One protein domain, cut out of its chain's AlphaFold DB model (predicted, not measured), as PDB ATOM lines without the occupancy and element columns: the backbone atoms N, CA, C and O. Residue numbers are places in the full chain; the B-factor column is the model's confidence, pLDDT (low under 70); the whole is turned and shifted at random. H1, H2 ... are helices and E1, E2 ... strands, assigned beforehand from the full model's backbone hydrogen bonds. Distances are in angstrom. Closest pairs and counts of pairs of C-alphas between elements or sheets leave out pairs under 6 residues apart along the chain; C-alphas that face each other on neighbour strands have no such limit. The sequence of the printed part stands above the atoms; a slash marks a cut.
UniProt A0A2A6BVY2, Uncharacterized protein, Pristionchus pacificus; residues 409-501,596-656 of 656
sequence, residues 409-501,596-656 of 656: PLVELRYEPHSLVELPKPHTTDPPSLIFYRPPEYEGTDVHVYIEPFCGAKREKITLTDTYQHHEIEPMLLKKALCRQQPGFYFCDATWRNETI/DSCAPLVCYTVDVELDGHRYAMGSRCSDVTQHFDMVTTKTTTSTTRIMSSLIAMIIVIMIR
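This is residues 409 to 501 and 596 to 656 of the 656 residues of an uncharacterized protein of Pristionchus pacificus (UniProt A0A2A6BVY2). Two small sheets lie partly face to face: a strongly twisted one of E3, E4, E6, E7 and E8, and a smaller one of E1, E2 and E5, coming nearest to each other along E4 and E5. H1, H2 and the short H3 gather toward one end of these sheets, the E6 and E7 hairpin reaches away at the other end, and residues 634 to 656, with H4, stick out as a tail beyond the helices' end. The printed part has 154 residues with four named helices and eight named strands, in the order E1 E2 E3 E4 E5 H1 H2 E6 E7 E8 H3 H4; the class is mixed, helices and strands, and the neighbour strands of both sheets are antiparallel, the smaller in the order E1 E2 E5. The whole is only just loose, close to extended, with a radius of gyration of the C-alphas of 22.1 A, and spans 85 by 36 by 21 A, the tail making much of the length.

The larger sheet is branched and strongly twisted, its C-alphas up to 5.4 A off the best plane. Its strand E6, residues 601 to 610, has E3, residues 446 to 451, on one side, with N 448 and O 607 at 2.8 A. On the other side of E6 are E7, residues 613 to 616, and E8, residues 620 to 623, in staggered pairing. E7 is beside residues 607 to 610 and forms a hairpin with E6, N 608 and O 615 being 2.9 A apart; E8 is beside residues 601 to 604, with N 604 and O 620 at 2.8 A. E4, residues 460 to 464, forms a hairpin with E3, with N 449 and O 462 at 2.9 A. In the smaller sheet, E2, residues 433 to 437, is the inner strand. E1, residues 412 to 416, forms a hairpin with it, with N 414 and O 435 at 2.9 A. E5, residues 470 to 473, is the other edge strand, with N 436 and O 471 at 2.8 A. The closest C-alphas of E4 and E5 are those of Leu 464 and His 470, 6.3 A apart. H1, residues 475 to 485, only grazes the smaller sheet with residues 475 to 479, and only just is not on the branched one, with 4 pairs of C-alphas within 10 A. H2, residues 494 to 501, touches H1 at a steep tilt of 47 degrees, the same way; the closest C-alphas are those of Arg 484 and Thr 500, 6.3 A. H3, residues 624 to 627, also only grazes the smaller sheet, and is close to but not clearly touching H1, the C-alphas of Leu 482 and Thr 625 being closest at 6.4 A. H4, residues 639 to 654, touches no helix and is on neither sheet. Every O i to N i+4 pair is within hydrogen-bond range in H1 and H4; in H2 it is 3 of 4, and H3 is too short for such a pair.

E6 is the longest strand, 29.5 A from C-alpha 601 at (-48.301, -44.031, -21.607) to C-alpha 610 at (-57.563, -16.763, -27.876). E3 measures 16.0 A and H1 15.9 A. E1 begins at C-alpha 412 (-49.489, -29.789, -15.097). H4 measures 22.9 A and ends at C-alpha 654 (-33.658, -88.501, -13.980).

The two C-alphas farthest apart are those of Asp 611 and Arg 656, 85.8 A. Without residues 634 to 656, which stand free, the body spans 54 by 35 by 19 A. Residues 502 to 595 are not printed, and C-alphas 501 and 596 are 17.0 A apart across the cut. The links E1 to E2 and H3 to H4 are long. The mean pLDDT of the printed part is 77.9, with values under 70 at residues 418 to 429, 494 to 501, 596 to 597, 631 to 649 and 652 to 656.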
ATOM      1  N   PRO A 409     -45.712 -25.307 -17.216       86.31
ATOM      2  CA  PRO A 409     -46.481 -25.964 -18.274       86.31
ATOM      3  C   PRO A 409     -47.922 -25.430 -18.346       86.31
ATOM      4  O   PRO A 409     -48.534 -25.187 -17.311       86.31
ATOM      5  N   LEU A 410     -48.504 -25.300 -19.550       88.94
ATOM      6  CA  LEU A 410     -49.931 -24.937 -19.709       88.94
ATOM      7  C   LEU A 410     -50.868 -25.898 -18.962       88.94
ATOM      8  O   LEU A 410     -51.933 -25.506 -18.487       88.94
ATOM      9  N   VAL A 411     -50.452 -27.162 -18.875       91.31
ATOM     10  CA  VAL A 411     -51.140 -28.230 -18.157       91.31
ATOM     11  C   VAL A 411     -50.111 -29.014 -17.355       91.31
ATOM     12  O   VAL A 411     -49.191 -29.611 -17.913       91.31
ATOM     13  N   GLU A 412     -50.272 -29.007 -16.042       91.31
ATOM     14  CA  GLU A 412     -49.489 -29.789 -15.097       91.31
ATOM     15  C   GLU A 412     -50.177 -31.141 -14.867       91.31
ATOM     16  O   GLU A 412     -51.377 -31.198 -14.594       91.31
ATOM     17  N   LEU A 413     -49.422 -32.237 -14.970       90.69
ATOM     18  CA  LEU A 413     -49.898 -33.563 -14.576       90.69
ATOM     19  C   LEU A 413     -49.532 -33.817 -13.115       90.69
ATOM     20  O   LEU A 413     -48.351 -33.830 -12.768       90.69
ATOM     21  N   ARG A 414     -50.534 -34.045 -12.266       90.31
ATOM     22  CA  ARG A 414     -50.350 -34.389 -10.851       90.31
ATOM     23  C   ARG A 414     -50.756 -35.834 -10.606       90.31
ATOM     24  O   ARG A 414     -51.815 -36.265 -11.055       90.31
ATOM     25  N   TYR A 415     -49.918 -36.567  -9.882       86.69
ATOM     26  CA  TYR A 415     -50.101 -37.992  -9.611       86.69
ATOM     27  C   TYR A 415     -50.367 -38.208  -8.129       86.69
ATOM     28  O   TYR A 415     -49.547 -37.824  -7.303       86.69
ATOM     29  N   GLU A 416     -51.483 -38.827  -7.765       84.12
ATOM     30  CA  GLU A 416     -51.810 -39.094  -6.364       84.12
ATOM     31  C   GLU A 416     -51.917 -40.599  -6.079       84.12
ATOM     32  O   GLU A 416     -52.407 -41.341  -6.930       84.12
ATOM     33  N   PRO A 417     -51.464 -41.075  -4.903       71.75
ATOM     34  CA  PRO A 417     -50.700 -40.322  -3.906       71.75
ATOM     35  C   PRO A 417     -49.246 -40.103  -4.369       71.75
ATOM     36  O   PRO A 417     -48.623 -40.996  -4.945       71.75
ATOM     37  N   HIS A 418     -48.698 -38.916  -4.091       59.62
ATOM     38  CA  HIS A 418     -47.273 -38.638  -4.296       59.62
ATOM     39  C   HIS A 418     -46.444 -39.586  -3.409       59.62
ATOM     40  O   HIS A 418     -46.815 -39.800  -2.258       59.62
ATOM     41  N   SER A 419     -45.368 -40.156  -3.969       53.38
ATOM     42  CA  SER A 419     -44.358 -41.041  -3.349       53.38
ATOM     43  C   SER A 419     -44.479 -41.264  -1.827       53.38
ATOM     44  O   SER A 419     -44.413 -40.338  -1.018       53.38
ATOM     45  N   LEU A 420     -44.600 -42.536  -1.433       53.28
ATOM     46  CA  LEU A 420     -44.921 -43.037  -0.085       53.28
ATOM     47  C   LEU A 420     -43.801 -42.852   0.967       53.28
ATOM     48  O   LEU A 420     -43.684 -43.663   1.890       53.28
ATOM     49  N   VAL A 421     -42.970 -41.813   0.875       52.16
ATOM     50  CA  VAL A 421     -41.802 -41.650   1.762       52.16
ATOM     51  C   VAL A 421     -42.202 -41.517   3.242       52.16
ATOM     52  O   VAL A 421     -41.415 -41.899   4.105       52.16
ATOM     53  N   GLU A 422     -43.430 -41.092   3.574       48.06
ATOM     54  CA  GLU A 422     -43.819 -40.835   4.974       48.06
ATOM     55  C   GLU A 422     -45.217 -41.322   5.403       48.06
ATOM     56  O   GLU A 422     -45.829 -40.729   6.289       48.06
ATOM     57  N   LEU A 423     -45.744 -42.426   4.854       51.06
ATOM     58  CA  LEU A 423     -46.965 -43.035   5.414       51.06
ATOM     59  C   LEU A 423     -46.646 -44.229   6.332       51.06
ATOM     60  O   LEU A 423     -46.329 -45.323   5.859       51.06
ATOM     61  N   PRO A 424     -46.787 -44.082   7.667       46.47
ATOM     62  CA  PRO A 424     -46.651 -45.185   8.601       46.47
ATOM     63  C   PRO A 424     -47.967 -45.975   8.644       46.47
ATOM     64  O   PRO A 424     -48.690 -45.878   9.632       46.47
ATOM     65  N   LYS A 425     -48.308 -46.710   7.570       53.81
ATOM     66  CA  LYS A 425     -49.192 -47.905   7.564       53.81
ATOM     67  C   LYS A 425     -49.455 -48.420   6.130       53.81
ATOM     68  O   LYS A 425     -49.946 -47.662   5.303       53.81
ATOM     69  N   PRO A 426     -49.244 -49.720   5.846       51.38
ATOM     70  CA  PRO A 426     -49.392 -50.320   4.513       51.38
ATOM     71  C   PRO A 426     -50.838 -50.767   4.189       51.38
ATOM     72  O   PRO A 426     -51.041 -51.885   3.720       51.38
ATOM     73  N   HIS A 427     -51.860 -49.955   4.492       50.94
ATOM     74  CA  HIS A 427     -53.262 -50.421   4.460       50.94
ATOM     75  C   HIS A 427     -54.256 -49.603   3.631       50.94
ATOM     76  O   HIS A 427     -55.441 -49.923   3.657       50.94
ATOM     77  N   THR A 428     -53.826 -48.609   2.860       55.97
ATOM     78  CA  THR A 428     -54.721 -47.948   1.902       55.97
ATOM     79  C   THR A 428     -54.563 -48.583   0.519       55.97
ATOM     80  O   THR A 428     -53.529 -48.462  -0.131       55.97
ATOM     81  N   THR A 429     -55.596 -49.307   0.078       63.94
ATOM     82  CA  THR A 429     -55.771 -49.834  -1.296       63.94
ATOM     83  C   THR A 429     -56.280 -48.767  -2.268       63.94
ATOM     84  O   THR A 429     -56.862 -49.106  -3.304       63.94
ATOM     85  N   ASP A 430     -56.127 -47.491  -1.913       72.88
ATOM     86  CA  ASP A 430     -56.664 -46.384  -2.689       72.88
ATOM     87  C   ASP A 430     -56.027 -46.393  -4.085       72.88
ATOM     88  O   ASP A 430     -54.814 -46.605  -4.218       72.88
ATOM     89  N   PRO A 431     -56.845 -46.286  -5.144       77.62
ATOM     90  CA  PRO A 431     -56.342 -46.330  -6.501       77.62
ATOM     91  C   PRO A 431     -55.493 -45.083  -6.785       77.62
ATOM     92  O   PRO A 431     -55.793 -44.012  -6.261       77.62
ATOM     93  N   PRO A 432     -54.451 -45.205  -7.622       85.44
ATOM     94  CA  PRO A 432     -53.713 -44.046  -8.089       85.44
ATOM     95  C   PRO A 432     -54.613 -43.145  -8.946       85.44
ATOM     96  O   PRO A 432     -55.397 -43.648  -9.756       85.44
ATOM     97  N   SER A 433     -54.430 -41.836  -8.820       85.81
ATOM     98  CA  SER A 433     -55.133 -40.804  -9.585       85.81
ATOM     99  C   SER A 433     -54.156 -39.987 -10.427       85.81
ATOM    100  O   SER A 433     -53.013 -39.748 -10.029       85.81
ATOM    101  N   LEU A 434     -54.612 -39.550 -11.601       89.75
ATOM    102  CA  LEU A 434     -53.895 -38.633 -12.488       89.75
ATOM    103  C   LEU A 434     -54.785 -37.425 -12.763       89.75
ATOM    104  O   LEU A 434     -55.866 -37.563 -13.331       89.75
ATOM    105  N   ILE A 435     -54.311 -36.252 -12.364       91.94
ATOM    106  CA  ILE A 435     -55.036 -34.991 -12.447       91.94
ATOM    107  C   ILE A 435     -54.343 -34.087 -13.466       91.94
ATOM    108  O   ILE A 435     -53.163 -33.769 -13.333       91.94
ATOM    109  N   PHE A 436     -55.095 -33.645 -14.467       93.69
ATOM    110  CA  PHE A 436     -54.729 -32.564 -15.372       93.69
ATOM    111  C   PHE A 436     -55.085 -31.256 -14.686       93.69
ATOM    112  O   PHE A 436     -56.254 -31.024 -14.395       93.69
ATOM    113  N   TYR A 437     -54.096 -30.419 -14.410       93.69
ATOM    114  CA  TYR A 437     -54.262 -29.168 -13.681       93.69
ATOM    115  C   TYR A 437     -53.791 -27.995 -14.540       93.69
ATOM    116  O   TYR A 437     -52.688 -28.026 -15.076       93.69
ATOM    117  N   ARG A 438     -54.605 -26.944 -14.669       93.06
ATOM    118  CA  ARG A 438     -54.213 -25.688 -15.320       93.06
ATOM    119  C   ARG A 438     -53.648 -24.737 -14.262       93.06
ATOM    120  O   ARG A 438     -54.404 -24.326 -13.376       93.06
ATOM    121  N   PRO A 439     -52.366 -24.343 -14.341       90.94
ATOM    122  CA  PRO A 439     -51.788 -23.409 -13.381       90.94
ATOM    123  C   PRO A 439     -52.513 -22.053 -13.332       90.94
ATOM    124  O   PRO A 439     -53.001 -21.580 -14.359       90.94
ATOM    125  N   PRO A 440     -52.546 -21.384 -12.161       88.38
ATOM    126  CA  PRO A 440     -53.223 -20.092 -11.986       88.38
ATOM    127  C   PRO A 440     -52.581 -18.964 -12.806       88.38
ATOM    128  O   PRO A 440     -53.182 -17.927 -13.038       88.38
ATOM    129  N   GLU A 441     -51.357 -19.169 -13.282       85.69
ATOM    130  CA  GLU A 441     -50.643 -18.244 -14.163       85.69
ATOM    131  C   GLU A 441     -51.320 -18.091 -15.529       85.69
ATOM    132  O   GLU A 441     -51.017 -17.140 -16.239       85.69
ATOM    133  N   TYR A 442     -52.238 -18.993 -15.883       88.56
ATOM    134  CA  TYR A 442     -53.031 -18.964 -17.111       88.56
ATOM    135  C   TYR A 442     -54.508 -18.627 -16.844       88.56
ATOM    136  O   TYR A 442     -55.387 -19.024 -17.608       88.56
ATOM    137  N   GLU A 443     -54.797 -17.923 -15.746       86.31
ATOM    138  CA  GLU A 443     -56.131 -17.379 -15.465       86.31
ATOM    139  C   GLU A 443     -56.609 -16.471 -16.611       86.31
ATOM    140  O   GLU A 443     -55.832 -15.697 -17.174       86.31
ATOM    141  N   GLY A 444     -57.885 -16.596 -16.982       86.25
ATOM    142  CA  GLY A 444     -58.478 -15.921 -18.138       86.25
ATOM    143  C   GLY A 444     -58.232 -16.604 -19.489       86.25
ATOM    144  O   GLY A 444     -58.776 -16.148 -20.492       86.25
ATOM    145  N   THR A 445     -57.460 -17.695 -19.526       88.44
ATOM    146  CA  THR A 445     -57.204 -18.478 -20.743       88.44
ATOM    147  C   THR A 445     -57.876 -19.845 -20.658       88.44
ATOM    148  O   THR A 445     -57.557 -20.654 -19.781       88.44
ATOM    149  N   ASP A 446     -58.760 -20.146 -21.607       91.06
ATOM    150  CA  ASP A 446     -59.369 -21.469 -21.719       91.06
ATOM    151  C   ASP A 446     -58.383 -22.451 -22.367       91.06
ATOM    152  O   ASP A 446     -57.918 -22.259 -23.495       91.06
ATOM    153  N   VAL A 447     -58.056 -23.518 -21.634       93.06
ATOM    154  CA  VAL A 447     -57.111 -24.552 -22.071       93.06
ATOM    155  C   VAL A 447     -57.884 -25.826 -22.381       93.06
ATOM    156  O   VAL A 447     -58.438 -26.471 -21.491       93.06
ATOM    157  N   HIS A 448     -57.928 -26.217 -23.650       95.00
ATOM    158  CA  HIS A 448     -58.530 -27.477 -24.068       95.00
ATOM    159  C   HIS A 448     -57.475 -28.575 -24.080       95.00
ATOM    160  O   HIS A 448     -56.442 -28.444 -24.730       95.00
ATOM    161  N   VAL A 449     -57.758 -29.692 -23.421       95.06
ATOM    162  CA  VAL A 449     -56.872 -30.857 -23.428       95.06
ATOM    163  C   VAL A 449     -57.594 -32.016 -24.089       95.06
ATOM    164  O   VAL A 449     -58.735 -32.330 -23.744       95.06
ATOM    165  N   TYR A 450     -56.936 -32.647 -25.055       94.69
ATOM    166  CA  TYR A 450     -57.444 -33.825 -25.744       94.69
ATOM    167  C   TYR A 450     -56.601 -35.010 -25.317       94.69
ATOM    168  O   TYR A 450     -55.442 -35.127 -25.707       94.69
ATOM    169  N   ILE A 451     -57.182 -35.871 -24.497       92.50
ATOM    170  CA  ILE A 451     -56.525 -37.053 -23.957       92.50
ATOM    171  C   ILE A 451     -56.732 -38.188 -24.962       92.50
ATOM    172  O   ILE A 451     -57.868 -38.504 -25.339       92.50
ATOM    173  N   GLU A 452     -55.636 -38.778 -25.434       90.69
ATOM    174  CA  GLU A 452     -55.683 -39.935 -26.327       90.69
ATOM    175  C   GLU A 452     -56.302 -41.156 -25.618       90.69
ATOM    176  O   GLU A 452     -56.214 -41.267 -24.394       90.69
ATOM    177  N   PRO A 453     -56.935 -42.090 -26.357       85.75
ATOM    178  CA  PRO A 453     -57.529 -43.295 -25.779       85.75
ATOM    179  C   PRO A 453     -56.576 -44.040 -24.832       85.75
ATOM    180  O   PRO A 453     -55.511 -44.501 -25.242       85.75
ATOM    181  N   PHE A 454     -56.992 -44.216 -23.577       83.44
ATOM    182  CA  PHE A 454     -56.197 -44.862 -22.533       83.44
ATOM    183  C   PHE A 454     -56.944 -46.068 -21.946       83.44
ATOM    184  O   PHE A 454     -58.068 -45.954 -21.461       83.44
ATOM    185  N   CYS A 455     -56.343 -47.262 -22.012       83.06
ATOM    186  CA  CYS A 455     -56.874 -48.496 -21.407       83.06
ATOM    187  C   CYS A 455     -58.318 -48.890 -21.782       83.06
ATOM    188  O   CYS A 455     -59.038 -49.490 -20.976       83.06
ATOM    189  N   GLY A 456     -58.720 -48.620 -23.026       76.62
ATOM    190  CA  GLY A 456     -60.063 -48.911 -23.539       76.62
ATOM    191  C   GLY A 456     -61.061 -47.764 -23.358       76.62
ATOM    192  O   GLY A 456     -62.192 -47.876 -23.831       76.62
ATOM    193  N   ALA A 457     -60.650 -46.656 -22.731       81.25
ATOM    194  CA  ALA A 457     -61.412 -45.416 -22.757       81.25
ATOM    195  C   ALA A 457     -61.410 -44.800 -24.159       81.25
ATOM    196  O   ALA A 457     -60.476 -44.972 -24.946       81.25
ATOM    197  N   LYS A 458     -62.482 -44.070 -24.472       86.94
ATOM    198  CA  LYS A 458     -62.553 -43.250 -25.683       86.94
ATOM    199  C   LYS A 458     -61.676 -42.012 -25.508       86.94
ATOM    200  O   LYS A 458     -61.366 -41.625 -24.388       86.94
ATOM    201  N   ARG A 459     -61.323 -41.380 -26.627       88.31
ATOM    202  CA  ARG A 459     -60.682 -40.064 -26.624       88.31
ATOM    203  C   ARG A 459     -61.549 -39.079 -25.842       88.31
ATOM    204  O   ARG A 459     -62.750 -38.989 -26.110       88.31
ATOM    205  N   GLU A 460     -60.942 -38.352 -24.919       90.81
ATOM    206  CA  GLU A 460     -61.636 -37.406 -24.053       90.81
ATOM    207  C   GLU A 460     -61.191 -35.979 -24.371       90.81
ATOM    208  O   GLU A 460     -60.014 -35.728 -24.622       90.81
ATOM    209  N   LYS A 461     -62.144 -35.041 -24.401       93.44
ATOM    210  CA  LYS A 461     -61.867 -33.608 -24.529       93.44
ATOM    211  C   LYS A 461     -62.306 -32.924 -23.245       93.44
ATOM    212  O   LYS A 461     -63.497 -32.906 -22.943       93.44
ATOM    213  N   ILE A 462     -61.363 -32.288 -22.567       94.19
ATOM    214  CA  ILE A 462     -61.608 -31.494 -21.366       94.19
ATOM    215  C   ILE A 462     -61.295 -30.028 -21.641       94.19
ATOM    216  O   ILE A 462     -60.500 -29.700 -22.520       94.19
ATOM    217  N   THR A 463     -61.958 -29.132 -20.919       94.44
ATOM    218  CA  THR A 463     -61.682 -27.693 -20.979       94.44
ATOM    219  C   THR A 463     -61.416 -27.214 -19.567       94.44
ATOM    220  O   THR A 463     -62.289 -27.325 -18.709       94.44
ATOM    221  N   LEU A 464     -60.197 -26.740 -19.336       93.44
ATOM    222  CA  LEU A 464     -59.752 -26.201 -18.064       93.44
ATOM    223  C   LEU A 464     -59.944 -24.682 -18.095       93.44
ATOM    224  O   LEU A 464     -59.336 -23.992 -18.915       93.44
ATOM    225  N   THR A 465     -60.811 -24.186 -17.216       91.81
ATOM    226  CA  THR A 465     -61.226 -22.777 -17.124       91.81
ATOM    227  C   THR A 465     -60.971 -22.230 -15.721       91.81
ATOM    228  O   THR A 465     -60.570 -22.966 -14.816       91.81
ATOM    229  N   ASP A 466     -61.255 -20.945 -15.498       87.75
ATOM    230  CA  ASP A 466     -61.109 -20.307 -14.179       87.75
ATOM    231  C   ASP A 466     -61.965 -20.978 -13.104       87.75
ATOM    232  O   ASP A 466     -61.528 -21.116 -11.959       87.75
ATOM    233  N   THR A 467     -63.145 -21.473 -13.486       90.12
ATOM    234  CA  THR A 467     -64.053 -22.208 -12.597       90.12
ATOM    235  C   THR A 467     -63.722 -23.692 -12.473       90.12
ATOM    236  O   THR A 467     -64.063 -24.306 -11.466       90.12
ATOM    237  N   TYR A 468     -63.097 -24.285 -13.492       91.06
ATOM    238  CA  TYR A 468     -62.819 -25.719 -13.562       91.06
ATOM    239  C   TYR A 468     -61.351 -25.942 -13.920       91.06
ATOM    240  O   TYR A 468     -60.995 -26.195 -15.065       91.06
ATOM    241  N   GLN A 469     -60.484 -25.784 -12.922       89.56
ATOM    242  CA  GLN A 469     -59.032 -25.741 -13.120       89.56
ATOM    243  C   GLN A 469     -58.383 -27.124 -13.220       89.56
ATOM    244  O   GLN A 469     -57.205 -27.212 -13.559       89.56
ATOM    245  N   HIS A 470     -59.112 -28.195 -12.899       92.56
ATOM    246  CA  HIS A 470     -58.562 -29.544 -12.893       92.56
ATOM    247  C   HIS A 470     -59.546 -30.597 -13.385       92.56
ATOM    248  O   HIS A 470     -60.756 -30.438 -13.253       92.56
ATOM    249  N   HIS A 471     -59.004 -31.693 -13.906       91.31
ATOM    250  CA  HIS A 471     -59.750 -32.872 -14.318       91.31
ATOM    251  C   HIS A 471     -58.986 -34.141 -13.930       91.31
ATOM    252  O   HIS A 471     -57.798 -34.259 -14.219       91.31
ATOM    253  N   GLU A 472     -59.663 -35.087 -13.288       89.12
ATOM    254  CA  GLU A 472     -59.085 -36.351 -12.827       89.12
ATOM    255  C   GLU A 472     -59.481 -37.497 -13.769       89.12
ATOM    256  O   GLU A 472     -60.670 -37.720 -14.005       89.12
ATOM    257  N   ILE A 473     -58.495 -38.243 -14.281       84.44
ATOM    258  CA  ILE A 473     -58.746 -39.495 -15.006       84.44
ATOM    259  C   ILE A 473     -59.305 -40.529 -14.032       84.44
ATOM    260  O   ILE A 473     -58.794 -40.677 -12.925       84.44
ATOM    261  N   GLU A 474     -60.287 -41.313 -14.486       83.44
ATOM    262  CA  GLU A 474     -60.886 -42.388 -13.698       83.44
ATOM    263  C   GLU A 474     -59.807 -43.294 -13.049       83.44
ATOM    264  O   GLU A 474     -59.102 -44.027 -13.763       83.44
ATOM    265  N   PRO A 475     -59.696 -43.316 -11.704       83.75
ATOM    266  CA  PRO A 475     -58.594 -43.990 -11.005       83.75
ATOM    267  C   PRO A 475     -58.475 -45.488 -11.321       83.75
ATOM    268  O   PRO A 475     -57.394 -46.081 -11.293       83.75
ATOM    269  N   MET A 476     -59.591 -46.131 -11.678       81.88
ATOM    270  CA  MET A 476     -59.624 -47.552 -12.033       81.88
ATOM    271  C   MET A 476     -58.942 -47.855 -13.372       81.88
ATOM    272  O   MET A 476     -58.322 -48.914 -13.511       81.88
ATOM    273  N   LEU A 477     -59.008 -46.939 -14.343       84.25
ATOM    274  CA  LEU A 477     -58.305 -47.088 -15.620       84.25
ATOM    275  C   LEU A 477     -56.796 -47.001 -15.411       84.25
ATOM    276  O   LEU A 477     -56.050 -47.826 -15.942       84.25
ATOM    277  N   LEU A 478     -56.359 -46.056 -14.575       85.00
ATOM    278  CA  LEU A 478     -54.954 -45.889 -14.237       85.00
ATOM    279  C   LEU A 478     -54.411 -47.081 -13.441       85.00
ATOM    280  O   LEU A 478     -53.375 -47.646 -13.803       85.00
ATOM    281  N   LYS A 479     -55.155 -47.546 -12.429       86.75
ATOM    282  CA  LYS A 479     -54.835 -48.774 -11.684       86.75
ATOM    283  C   LYS A 479     -54.669 -49.970 -12.625       86.75
ATOM    284  O   LYS A 479     -53.697 -50.714 -12.507       86.75
ATOM    285  N   LYS A 480     -55.585 -50.150 -13.583       85.62
ATOM    286  CA  LYS A 480     -55.528 -51.239 -14.572       85.62
ATOM    287  C   LYS A 480     -54.277 -51.152 -15.455       85.62
ATOM    288  O   LYS A 480     -53.661 -52.189 -15.699       85.62
ATOM    289  N   ALA A 481     -53.894 -49.956 -15.902       85.88
ATOM    290  CA  ALA A 481     -52.681 -49.731 -16.698       85.88
ATOM    291  C   ALA A 481     -51.419 -50.136 -15.939       85.88
ATOM    292  O   ALA A 481     -50.647 -50.983 -16.394       85.88
ATOM    293  N   LEU A 482     -51.267 -49.583 -14.737       86.69
ATOM    294  CA  LEU A 482     -50.090 -49.772 -13.902       86.69
ATOM    295  C   LEU A 482     -49.967 -51.230 -13.439       86.69
ATOM    296  O   LEU A 482     -48.905 -51.834 -13.581       86.69
ATOM    297  N   CYS A 483     -51.061 -51.844 -12.971       86.62
ATOM    298  CA  CYS A 483     -51.035 -53.219 -12.467       86.62
ATOM    299  C   CYS A 483     -50.864 -54.282 -13.557       86.62
ATOM    300  O   CYS A 483     -50.282 -55.332 -13.279       86.62
ATOM    301  N   ARG A 484     -51.328 -54.038 -14.794       84.44
ATOM    302  CA  ARG A 484     -51.085 -54.966 -15.913       84.44
ATOM    303  C   ARG A 484     -49.615 -55.032 -16.292       84.44
ATOM    304  O   ARG A 484     -49.109 -56.120 -16.560       84.44
ATOM    305  N   GLN A 485     -48.945 -53.885 -16.331       83.69
ATOM    306  CA  GLN A 485     -47.546 -53.821 -16.730       83.69
ATOM    307  C   GLN A 485     -46.603 -54.202 -15.588       83.69
ATOM    308  O   GLN A 485     -45.621 -54.910 -15.810       83.69
ATOM    309  N   GLN A 486     -46.890 -53.736 -14.371       83.81
ATOM    310  CA  GLN A 486     -46.050 -53.933 -13.196       83.81
ATOM    311  C   GLN A 486     -46.922 -54.219 -11.959       83.81
ATOM    312  O   GLN A 486     -47.266 -53.318 -11.200       83.81
ATOM    313  N   PRO A 487     -47.227 -55.494 -11.655       82.19
ATOM    314  CA  PRO A 487     -48.057 -55.864 -10.503       82.19
ATOM    315  C   PRO A 487     -47.339 -55.708  -9.141       82.19
ATOM    316  O   PRO A 487     -47.792 -56.240  -8.125       82.19
ATOM    317  N   GLY A 488     -46.173 -55.050  -9.124       79.56
ATOM    318  CA  GLY A 488     -45.338 -54.807  -7.946       79.56
ATOM    319  C   GLY A 488     -45.675 -53.524  -7.178       79.56
ATOM    320  O   GLY A 488     -45.078 -53.285  -6.127       79.56
ATOM    321  N   PHE A 489     -46.608 -52.705  -7.672       82.88
ATOM    322  CA  PHE A 489     -47.101 -51.541  -6.935       82.88
ATOM    323  C   PHE A 489     -47.958 -51.960  -5.733       82.88
ATOM    324  O   PHE A 489     -48.633 -52.990  -5.759       82.88
ATOM    325  N   TYR A 490     -47.945 -51.155  -4.669       79.12
ATOM    326  CA  TYR A 490     -48.623 -51.468  -3.402       79.12
ATOM    327  C   TYR A 490     -50.156 -51.522  -3.522       79.12
ATOM    328  O   TYR A 490     -50.797 -52.239  -2.761       79.12
ATOM    329  N   PHE A 491     -50.734 -50.800  -4.486       82.50
ATOM    330  CA  PHE A 491     -52.175 -50.775  -4.766       82.50
ATOM    331  C   PHE A 491     -52.643 -51.916  -5.689       82.50
ATOM    332  O   PHE A 491     -53.840 -52.023  -5.972       82.50
ATOM    333  N   CYS A 492     -51.728 -52.758  -6.190       84.56
ATOM    334  CA  CYS A 492     -52.066 -53.898  -7.039       84.56
ATOM    335  C   CYS A 492     -52.342 -55.151  -6.206       84.56
ATOM    336  O   CYS A 492     -51.466 -55.671  -5.514       84.56
ATOM    337  N   ASP A 493     -53.555 -55.683  -6.327       80.31
ATOM    338  CA  ASP A 493     -53.950 -56.910  -5.639       80.31
ATOM    339  C   ASP A 493     -53.246 -58.149  -6.223       80.31
ATOM    340  O   ASP A 493     -52.844 -58.187  -7.389       80.31
ATOM    341  N   ALA A 494     -53.135 -59.217  -5.424       67.50
ATOM    342  CA  ALA A 494     -52.478 -60.464  -5.832       67.50
ATOM    343  C   ALA A 494     -53.123 -61.133  -7.066       67.50
ATOM    344  O   ALA A 494     -52.465 -61.903  -7.764       67.50
ATOM    345  N   THR A 495     -54.387 -60.819  -7.360       69.81
ATOM    346  CA  THR A 495     -55.118 -61.289  -8.546       69.81
ATOM    347  C   THR A 495     -54.475 -60.818  -9.850       69.81
ATOM    348  O   THR A 495     -54.400 -61.597 -10.800       69.81
ATOM    349  N   TRP A 496     -53.903 -59.611  -9.874       68.25
ATOM    350  CA  TRP A 496     -53.221 -59.067 -11.051       68.25
ATOM    351  C   TRP A 496     -51.946 -59.836 -11.389       68.25
ATOM    352  O   TRP A 496     -51.669 -60.056 -12.561       68.25
ATOM    353  N   ARG A 497     -51.215 -60.350 -10.387       60.50
ATOM    354  CA  ARG A 497     -50.028 -61.195 -10.634       60.50
ATOM    355  C   ARG A 497     -50.386 -62.462 -11.407       60.50
ATOM    356  O   ARG A 497     -49.614 -62.887 -12.262       60.50
ATOM    357  N   ASN A 498     -51.553 -63.046 -11.133       57.31
ATOM    358  CA  ASN A 498     -52.022 -64.231 -11.844       57.31
ATOM    359  C   ASN A 498     -52.440 -63.890 -13.280       57.31
ATOM    360  O   ASN A 498     -52.105 -64.645 -14.189       57.31
ATOM    361  N   GLU A 499     -53.085 -62.740 -13.513       59.25
ATOM    362  CA  GLU A 499     -53.392 -62.262 -14.869       59.25
ATOM    363  C   GLU A 499     -52.129 -61.950 -15.680       59.25
ATOM    364  O   GLU A 499     -52.063 -62.313 -16.854       59.25
ATOM    365  N   THR A 500     -51.096 -61.352 -15.074       58.69
ATOM    366  CA  THR A 500     -49.816 -61.099 -15.754       58.69
ATOM    367  C   THR A 500     -49.103 -62.406 -16.104       58.69
ATOM    368  O   THR A 500     -48.546 -62.514 -17.192       58.69
ATOM    369  N   ILE A 501     -49.142 -63.426 -15.232       58.84
ATOM    370  CA  ILE A 501     -48.567 -64.752 -15.520       58.84
ATOM    371  C   ILE A 501     -49.337 -65.436 -16.654       58.84
ATOM    372  O   ILE A 501     -48.714 -65.934 -17.587       58.84
ATOM    373  N   ASP A 596     -57.413 -53.300 -26.698       55.69
ATOM    374  CA  ASP A 596     -56.949 -53.720 -25.365       55.69
ATOM    375  C   ASP A 596     -55.494 -53.481 -24.924       55.69
ATOM    376  O   ASP A 596     -55.142 -53.880 -23.803       55.69
ATOM    377  N   SER A 597     -54.660 -52.764 -25.687       64.44
ATOM    378  CA  SER A 597     -53.321 -52.378 -25.211       64.44
ATOM    379  C   SER A 597     -53.394 -51.268 -24.148       64.44
ATOM    380  O   SER A 597     -53.331 -50.071 -24.399       64.44
ATOM    381  N   CYS A 598     -53.550 -51.690 -22.898       77.56
ATOM    382  CA  CYS A 598     -53.513 -50.834 -21.717       77.56
ATOM    383  C   CYS A 598     -52.047 -50.545 -21.342       77.56
ATOM    384  O   CYS A 598     -51.496 -51.165 -20.436       77.56
ATOM    385  N   ALA A 599     -51.396 -49.693 -22.140       81.69
ATOM    386  CA  ALA A 599     -50.033 -49.211 -21.917       81.69
ATOM    387  C   ALA A 599     -50.022 -48.093 -20.852       81.69
ATOM    388  O   ALA A 599     -51.017 -47.384 -20.728       81.69
ATOM    389  N   PRO A 600     -48.918 -47.885 -20.114       83.00
ATOM    390  CA  PRO A 600     -48.817 -46.848 -19.073       83.00
ATOM    391  C   PRO A 600     -48.616 -45.434 -19.627       83.00
ATOM    392  O   PRO A 600     -48.359 -44.507 -18.866       83.00
ATOM    393  N   LEU A 601     -48.620 -45.282 -20.949       89.81
ATOM    394  CA  LEU A 601     -48.301 -44.031 -21.607       89.81
ATOM    395  C   LEU A 601     -49.590 -43.228 -21.763       89.81
ATOM    396  O   LEU A 601     -50.479 -43.629 -22.513       89.81
ATOM    397  N   VAL A 602     -49.682 -42.101 -21.065       89.94
ATOM    398  CA  VAL A 602     -50.785 -41.153 -21.237       89.94
ATOM    399  C   VAL A 602     -50.314 -40.062 -22.181       89.94
ATOM    400  O   VAL A 602     -49.382 -39.324 -21.864       89.94
ATOM    401  N   CYS A 603     -50.952 -39.979 -23.347       92.69
ATOM    402  CA  CYS A 603     -50.686 -38.948 -24.339       92.69
ATOM    403  C   CYS A 603     -51.840 -37.948 -24.401       92.69
ATOM    404  O   CYS A 603     -53.008 -38.332 -24.324       92.69
ATOM    405  N   TYR A 604     -51.518 -36.672 -24.567       93.50
ATOM    406  CA  TYR A 604     -52.497 -35.606 -24.702       93.50
ATOM    407  C   TYR A 604     -51.993 -34.499 -25.632       93.50
ATOM    408  O   TYR A 604     -50.787 -34.291 -25.766       93.50
ATOM    409  N   THR A 605     -52.908 -33.777 -26.272       93.75
ATOM    410  CA  THR A 605     -52.615 -32.505 -26.950       93.75
ATOM    411  C   THR A 605     -53.280 -31.364 -26.199       93.75
ATOM    412  O   THR A 605     -54.304 -31.556 -25.539       93.75
ATOM    413  N   VAL A 606     -52.690 -30.176 -26.292       93.19
ATOM    414  CA  VAL A 606     -53.211 -28.963 -25.661       93.19
ATOM    415  C   VAL A 606     -53.523 -27.953 -26.750       93.19
ATOM    416  O   VAL A 606     -52.647 -27.635 -27.552       93.19
ATOM    417  N   ASP A 607     -54.745 -27.435 -26.746       94.56
ATOM    418  CA  ASP A 607     -55.117 -26.264 -27.527       94.56
ATOM    419  C   ASP A 607     -55.463 -25.122 -26.576       94.56
ATOM    420  O   ASP A 607     -56.038 -25.331 -25.507       94.56
ATOM    421  N   VAL A 608     -55.173 -23.902 -26.999       93.12
ATOM    422  CA  VAL A 608     -55.594 -22.686 -26.308       93.12
ATOM    423  C   VAL A 608     -56.508 -21.888 -27.233       93.12
ATOM    424  O   VAL A 608     -56.220 -21.764 -28.426       93.12
ATOM    425  N   GLU A 609     -57.613 -21.368 -26.698       89.62
ATOM    426  CA  GLU A 609     -58.511 -20.469 -27.427       89.62
ATOM    427  C   GLU A 609     -58.226 -19.010 -27.042       89.62
ATOM    428  O   GLU A 609     -58.321 -18.633 -25.876       89.62
ATOM    429  N   LEU A 610     -57.845 -18.193 -28.027       87.94
ATOM    430  CA  LEU A 610     -57.563 -16.763 -27.876       87.94
ATOM    431  C   LEU A 610     -58.281 -16.006 -28.988       87.94
ATOM    432  O   LEU A 610     -58.141 -16.350 -30.161       87.94
ATOM    433  N   ASP A 611     -59.083 -15.008 -28.614       85.19
ATOM    434  CA  ASP A 611     -59.870 -14.173 -29.534       85.19
ATOM    435  C   ASP A 611     -60.732 -14.973 -30.533       85.19
ATOM    436  O   ASP A 611     -60.894 -14.602 -31.693       85.19
ATOM    437  N   GLY A 612     -61.290 -16.102 -30.083       88.12
ATOM    438  CA  GLY A 612     -62.114 -16.994 -30.911       88.12
ATOM    439  C   GLY A 612     -61.320 -17.876 -31.881       88.12
ATOM    440  O   GLY A 612     -61.910 -18.565 -32.716       88.12
ATOM    441  N   HIS A 613     -59.990 -17.888 -31.775       91.75
ATOM    442  CA  HIS A 613     -59.103 -18.719 -32.577       91.75
ATOM    443  C   HIS A 613     -58.386 -19.764 -31.725       91.75
ATOM    444  O   HIS A 613     -57.942 -19.491 -30.612       91.75
ATOM    445  N   ARG A 614     -58.237 -20.976 -32.269       92.38
ATOM    446  CA  ARG A 614     -57.524 -22.072 -31.603       92.38
ATOM    447  C   ARG A 614     -56.068 -22.134 -32.033       92.38
ATOM    448  O   ARG A 614     -55.770 -22.099 -33.226       92.38
ATOM    449  N   TYR A 615     -55.196 -22.296 -31.049       94.50
ATOM    450  CA  TYR A 615     -53.765 -22.504 -31.210       94.50
ATOM    451  C   TYR A 615     -53.436 -23.881 -30.651       94.50
ATOM    452  O   TYR A 615     -53.640 -24.120 -29.465       94.50
ATOM    453  N   ALA A 616     -52.976 -24.790 -31.508       92.00
ATOM    454  CA  ALA A 616     -52.702 -26.170 -31.124       92.00
ATOM    455  C   ALA A 616     -51.220 -26.377 -30.790       92.00
ATOM    456  O   ALA A 616     -50.332 -25.828 -31.450       92.00
ATOM    457  N   MET A 617     -50.959 -27.208 -29.787       89.50
ATOM    458  CA  MET A 617     -49.637 -27.730 -29.458       89.50
ATOM    459  C   MET A 617     -49.471 -29.161 -29.989       89.50
ATOM    460  O   MET A 617     -50.443 -29.894 -30.177       89.50
ATOM    461  N   GLY A 618     -48.220 -29.583 -30.198       85.12
ATOM    462  CA  GLY A 618     -47.891 -30.991 -30.429       85.12
ATOM    463  C   GLY A 618     -48.332 -31.909 -29.278       85.12
ATOM    464  O   GLY A 618     -48.625 -31.458 -28.168       85.12
ATOM    465  N   SER A 619     -48.378 -33.216 -29.544       88.94
ATOM    466  CA  SER A 619     -48.704 -34.215 -28.527       88.94
ATOM    467  C   SER A 619     -47.596 -34.335 -27.482       88.94
ATOM    468  O   SER A 619     -46.406 -34.339 -27.791       88.94
ATOM    469  N   ARG A 620     -48.003 -34.463 -26.222       90.06
ATOM    470  CA  ARG A 620     -47.143 -34.788 -25.085       90.06
ATOM    471  C   ARG A 620     -47.523 -36.158 -24.573       90.06
ATOM    472  O   ARG A 620     -48.706 -36.460 -24.469       90.06
ATOM    473  N   CYS A 621     -46.535 -36.969 -24.231       91.12
ATOM    474  CA  CYS A 621     -46.755 -38.280 -23.641       91.12
ATOM    475  C   CYS A 621     -45.952 -38.396 -22.349       91.12
ATOM    476  O   CYS A 621     -44.786 -38.011 -22.309       91.12
ATOM    477  N   SER A 622     -46.574 -38.933 -21.303       88.88
ATOM    478  CA  SER A 622     -45.931 -39.195 -20.018       88.88
ATOM    479  C   SER A 622     -46.072 -40.672 -19.664       88.88
ATOM    480  O   SER A 622     -47.158 -41.244 -19.777       88.88
ATOM    481  N   ASP A 623     -44.956 -41.304 -19.296       89.62
ATOM    482  CA  ASP A 623     -44.943 -42.675 -18.788       89.62
ATOM    483  C   ASP A 623     -45.295 -42.658 -17.305       89.62
ATOM    484  O   ASP A 623     -44.481 -42.321 -16.442       89.62
ATOM    485  N   VAL A 624     -46.532 -43.044 -17.016       87.00
ATOM    486  CA  VAL A 624     -47.099 -42.901 -15.683       87.00
ATOM    487  C   VAL A 624     -46.445 -43.853 -14.670       87.00
ATOM    488  O   VAL A 624     -46.504 -43.602 -13.469       87.00
ATOM    489  N   THR A 625     -45.752 -44.913 -15.113       85.62
ATOM    490  CA  THR A 625     -45.065 -45.843 -14.190       85.62
ATOM    491  C   THR A 625     -43.935 -45.196 -13.404       85.62
ATOM    492  O   THR A 625     -43.657 -45.621 -12.286       85.62
ATOM    493  N   GLN A 626     -43.305 -44.156 -13.954       85.00
ATOM    494  CA  GLN A 626     -42.159 -43.487 -13.336       85.00
ATOM    495  C   GLN A 626     -42.551 -42.654 -12.109       85.00
ATOM    496  O   GLN A 626     -41.684 -42.265 -11.330       85.00
ATOM    497  N   HIS A 627     -43.848 -42.398 -11.923       84.12
ATOM    498  CA  HIS A 627     -44.376 -41.542 -10.864       84.12
ATOM    499  C   HIS A 627     -44.884 -42.314  -9.634       84.12
ATOM    500  O   HIS A 627     -45.289 -41.688  -8.654       84.12
ATOM    501  N   PHE A 628     -44.841 -43.653  -9.646       82.06
ATOM    502  CA  PHE A 628     -45.291 -44.495  -8.533       82.06
ATOM    503  C   PHE A 628     -44.169 -45.404  -8.022       82.06
ATOM    504  O   PHE A 628     -43.437 -46.018  -8.795       82.06
ATOM    505  N   ASP A 629     -44.059 -45.540  -6.699       76.31
ATOM    506  CA  ASP A 629     -43.038 -46.387  -6.085       76.31
ATOM    507  C   ASP A 629     -43.422 -47.867  -6.137       76.31
ATOM    508  O   ASP A 629     -44.494 -48.291  -5.685       76.31
ATOM    509  N   MET A 630     -42.495 -48.692  -6.616       72.31
ATOM    510  CA  MET A 630     -42.596 -50.135  -6.439       72.31
ATOM    511  C   MET A 630     -42.363 -50.506  -4.981       72.31
ATOM    512  O   MET A 630     -41.427 -50.028  -4.334       72.31
ATOM    513  N   VAL A 631     -43.126 -51.482  -4.487       69.75
ATOM    514  CA  VAL A 631     -42.761 -52.142  -3.238       69.75
ATOM    515  C   VAL A 631     -41.513 -52.968  -3.520       69.75
ATOM    516  O   VAL A 631     -41.586 -54.087  -4.036       69.75
ATOM    517  N   THR A 632     -40.345 -52.433  -3.162       57.66
ATOM    518  CA  THR A 632     -39.125 -53.229  -3.048       57.66
ATOM    519  C   THR A 632     -39.319 -54.185  -1.883       57.66
ATOM    520  O   THR A 632     -38.906 -53.953  -0.748       57.66
ATOM    521  N   THR A 633     -39.996 -55.300  -2.148       53.94
ATOM    522  CA  THR A 633     -39.937 -56.431  -1.236       53.94
ATOM    523  C   THR A 633     -38.462 -56.797  -1.157       53.94
ATOM    524  O   THR A 633     -37.881 -57.307  -2.117       53.94
ATOM    525  N   LYS A 634     -37.816 -56.466  -0.031       46.72
ATOM    526  CA  LYS A 634     -36.545 -57.070   0.353       46.72
ATOM    527  C   LYS A 634     -36.841 -58.554   0.460       46.72
ATOM    528  O   LYS A 634     -37.235 -59.054   1.508       46.72
ATOM    529  N   THR A 635     -36.738 -59.242  -0.665       46.25
ATOM    530  CA  THR A 635     -36.731 -60.684  -0.731       46.25
ATOM    531  C   THR A 635     -35.468 -61.075   0.008       46.25
ATOM    532  O   THR A 635     -34.370 -61.066  -0.536       46.25
ATOM    533  N   THR A 636     -35.609 -61.342   1.306       43.97
ATOM    534  CA  THR A 636     -34.643 -62.131   2.056       43.97
ATOM    535  C   THR A 636     -34.411 -63.388   1.233       43.97
ATOM    536  O   THR A 636     -35.286 -64.247   1.119       43.97
ATOM    537  N   THR A 637     -33.258 -63.424   0.577       43.50
ATOM    538  CA  THR A 637     -32.734 -64.480  -0.281       43.50
ATOM    539  C   THR A 637     -32.612 -65.768   0.528       43.50
ATOM    540  O   THR A 637     -31.555 -66.125   1.031       43.50
ATOM    541  N   SER A 638     -33.733 -66.466   0.698       46.56
ATOM    542  CA  SER A 638     -33.805 -67.777   1.351       46.56
ATOM    543  C   SER A 638     -34.351 -68.853   0.402       46.56
ATOM    544  O   SER A 638     -34.044 -70.034   0.544       46.56
ATOM    545  N   THR A 639     -35.069 -68.465  -0.656       50.25
ATOM    546  CA  THR A 639     -35.720 -69.400  -1.589       50.25
ATOM    547  C   THR A 639     -34.820 -69.902  -2.725       50.25
ATOM    548  O   THR A 639     -35.051 -70.999  -3.235       50.25
ATOM    549  N   THR A 640     -33.730 -69.207  -3.076       48.75
ATOM    550  CA  THR A 640     -32.780 -69.678  -4.108       48.75
ATOM    551  C   THR A 640     -31.987 -70.920  -3.685       48.75
ATOM    552  O   THR A 640     -31.594 -71.704  -4.547       48.75
ATOM    553  N   ARG A 641     -31.821 -71.183  -2.379       50.16
ATOM    554  CA  ARG A 641     -31.219 -72.446  -1.902       50.16
ATOM    555  C   ARG A 641     -32.170 -73.641  -2.003       50.16
ATOM    556  O   ARG A 641     -31.707 -74.754  -2.226       50.16
ATOM    557  N   ILE A 642     -33.483 -73.424  -1.909       54.81
ATOM    558  CA  ILE A 642     -34.475 -74.510  -1.960       54.81
ATOM    559  C   ILE A 642     -34.724 -74.946  -3.411       54.81
ATOM    560  O   ILE A 642     -34.742 -76.141  -3.692       54.81
ATOM    561  N   MET A 643     -34.803 -74.004  -4.358       53.00
ATOM    562  CA  MET A 643     -34.994 -74.334  -5.781       53.00
ATOM    563  C   MET A 643     -33.745 -74.949  -6.427       53.00
ATOM    564  O   MET A 643     -33.870 -75.896  -7.198       53.00
ATOM    565  N   SER A 644     -32.535 -74.501  -6.065       50.84
ATOM    566  CA  SER A 644     -31.297 -75.154  -6.522       50.84
ATOM    567  C   SER A 644     -31.174 -76.591  -5.987       50.84
ATOM    568  O   SER A 644     -30.758 -77.481  -6.727       50.84
ATOM    569  N   SER A 645     -31.629 -76.854  -4.752       54.53
ATOM    570  CA  SER A 645     -31.660 -78.208  -4.179       54.53
ATOM    571  C   SER A 645     -32.749 -79.102  -4.788       54.53
ATOM    572  O   SER A 645     -32.550 -80.310  -4.891       54.53
ATOM    573  N   LEU A 646     -33.884 -78.537  -5.211       58.84
ATOM    574  CA  LEU A 646     -34.968 -79.277  -5.872       58.84
ATOM    575  C   LEU A 646     -34.618 -79.635  -7.318       58.84
ATOM    576  O   LEU A 646     -34.856 -80.763  -7.736       58.84
ATOM    577  N   ILE A 647     -33.981 -78.723  -8.058       68.56
ATOM    578  CA  ILE A 647     -33.494 -79.004  -9.416       68.56
ATOM    579  C   ILE A 647     -32.366 -80.046  -9.371       68.56
ATOM    580  O   ILE A 647     -32.370 -80.976 -10.172       68.56
ATOM    581  N   ALA A 648     -31.459 -79.969  -8.389       61.09
ATOM    582  CA  ALA A 648     -30.449 -81.006  -8.177       61.09
ATOM    583  C   ALA A 648     -31.073 -82.374  -7.830       61.09
ATOM    584  O   ALA A 648     -30.624 -83.389  -8.354       61.09
ATOM    585  N   MET A 649     -32.139 -82.422  -7.018       63.94
ATOM    586  CA  MET A 649     -32.868 -83.673  -6.757       63.94
ATOM    587  C   MET A 649     -33.558 -84.231  -8.006       63.94
ATOM    588  O   MET A 649     -33.483 -85.432  -8.244       63.94
ATOM    589  N   ILE A 650     -34.209 -83.391  -8.812       70.19
ATOM    590  CA  ILE A 650     -34.910 -83.835 -10.027       70.19
ATOM    591  C   ILE A 650     -33.911 -84.367 -11.064       70.19
ATOM    592  O   ILE A 650     -34.165 -85.397 -11.682       70.19
ATOM    593  N   ILE A 651     -32.740 -83.736 -11.197       71.31
ATOM    594  CA  ILE A 651     -31.666 -84.224 -12.076       71.31
ATOM    595  C   ILE A 651     -31.104 -85.564 -11.569       71.31
ATOM    596  O   ILE A 651     -30.865 -86.462 -12.369       71.31
ATOM    597  N   VAL A 652     -30.961 -85.758 -10.253       66.69
ATOM    598  CA  VAL A 652     -30.530 -87.048  -9.677       66.69
ATOM    599  C   VAL A 652     -31.584 -88.148  -9.866       66.69
ATOM    600  O   VAL A 652     -31.220 -89.307 -10.052       66.69
ATOM    601  N   ILE A 653     -32.874 -87.803  -9.864       66.25
ATOM    602  CA  ILE A 653     -33.968 -88.749 -10.133       66.25
ATOM    603  C   ILE A 653     -34.055 -89.106 -11.623       66.25
ATOM    604  O   ILE A 653     -34.438 -90.222 -11.932       66.25
ATOM    605  N   MET A 654     -33.674 -88.209 -12.538       61.62
ATOM    606  CA  MET A 654     -33.658 -88.501 -13.980       61.62
ATOM    607  C   MET A 654     -32.397 -89.231 -14.472       61.62
ATOM    608  O   MET A 654     -32.391 -89.730 -15.593       61.62
ATOM    609  N   ILE A 655     -31.327 -89.281 -13.670       65.94
ATOM    610  CA  ILE A 655     -30.073 -89.992 -13.999       65.94
ATOM    611  C   ILE A 655     -30.045 -91.423 -13.411       65.94
ATOM    612  O   ILE A 655     -29.169 -92.217 -13.756       65.94
ATOM    613  N   ARG A 656     -31.008 -91.780 -12.556       42.88
ATOM    614  CA  ARG A 656     -31.301 -93.173 -12.183       42.88
ATOM    615  C   ARG A 656     -32.430 -93.717 -13.039       42.88
ATOM    616  O   ARG A 656     -32.367 -94.933 -13.325       42.88
TER     617      ARG A 656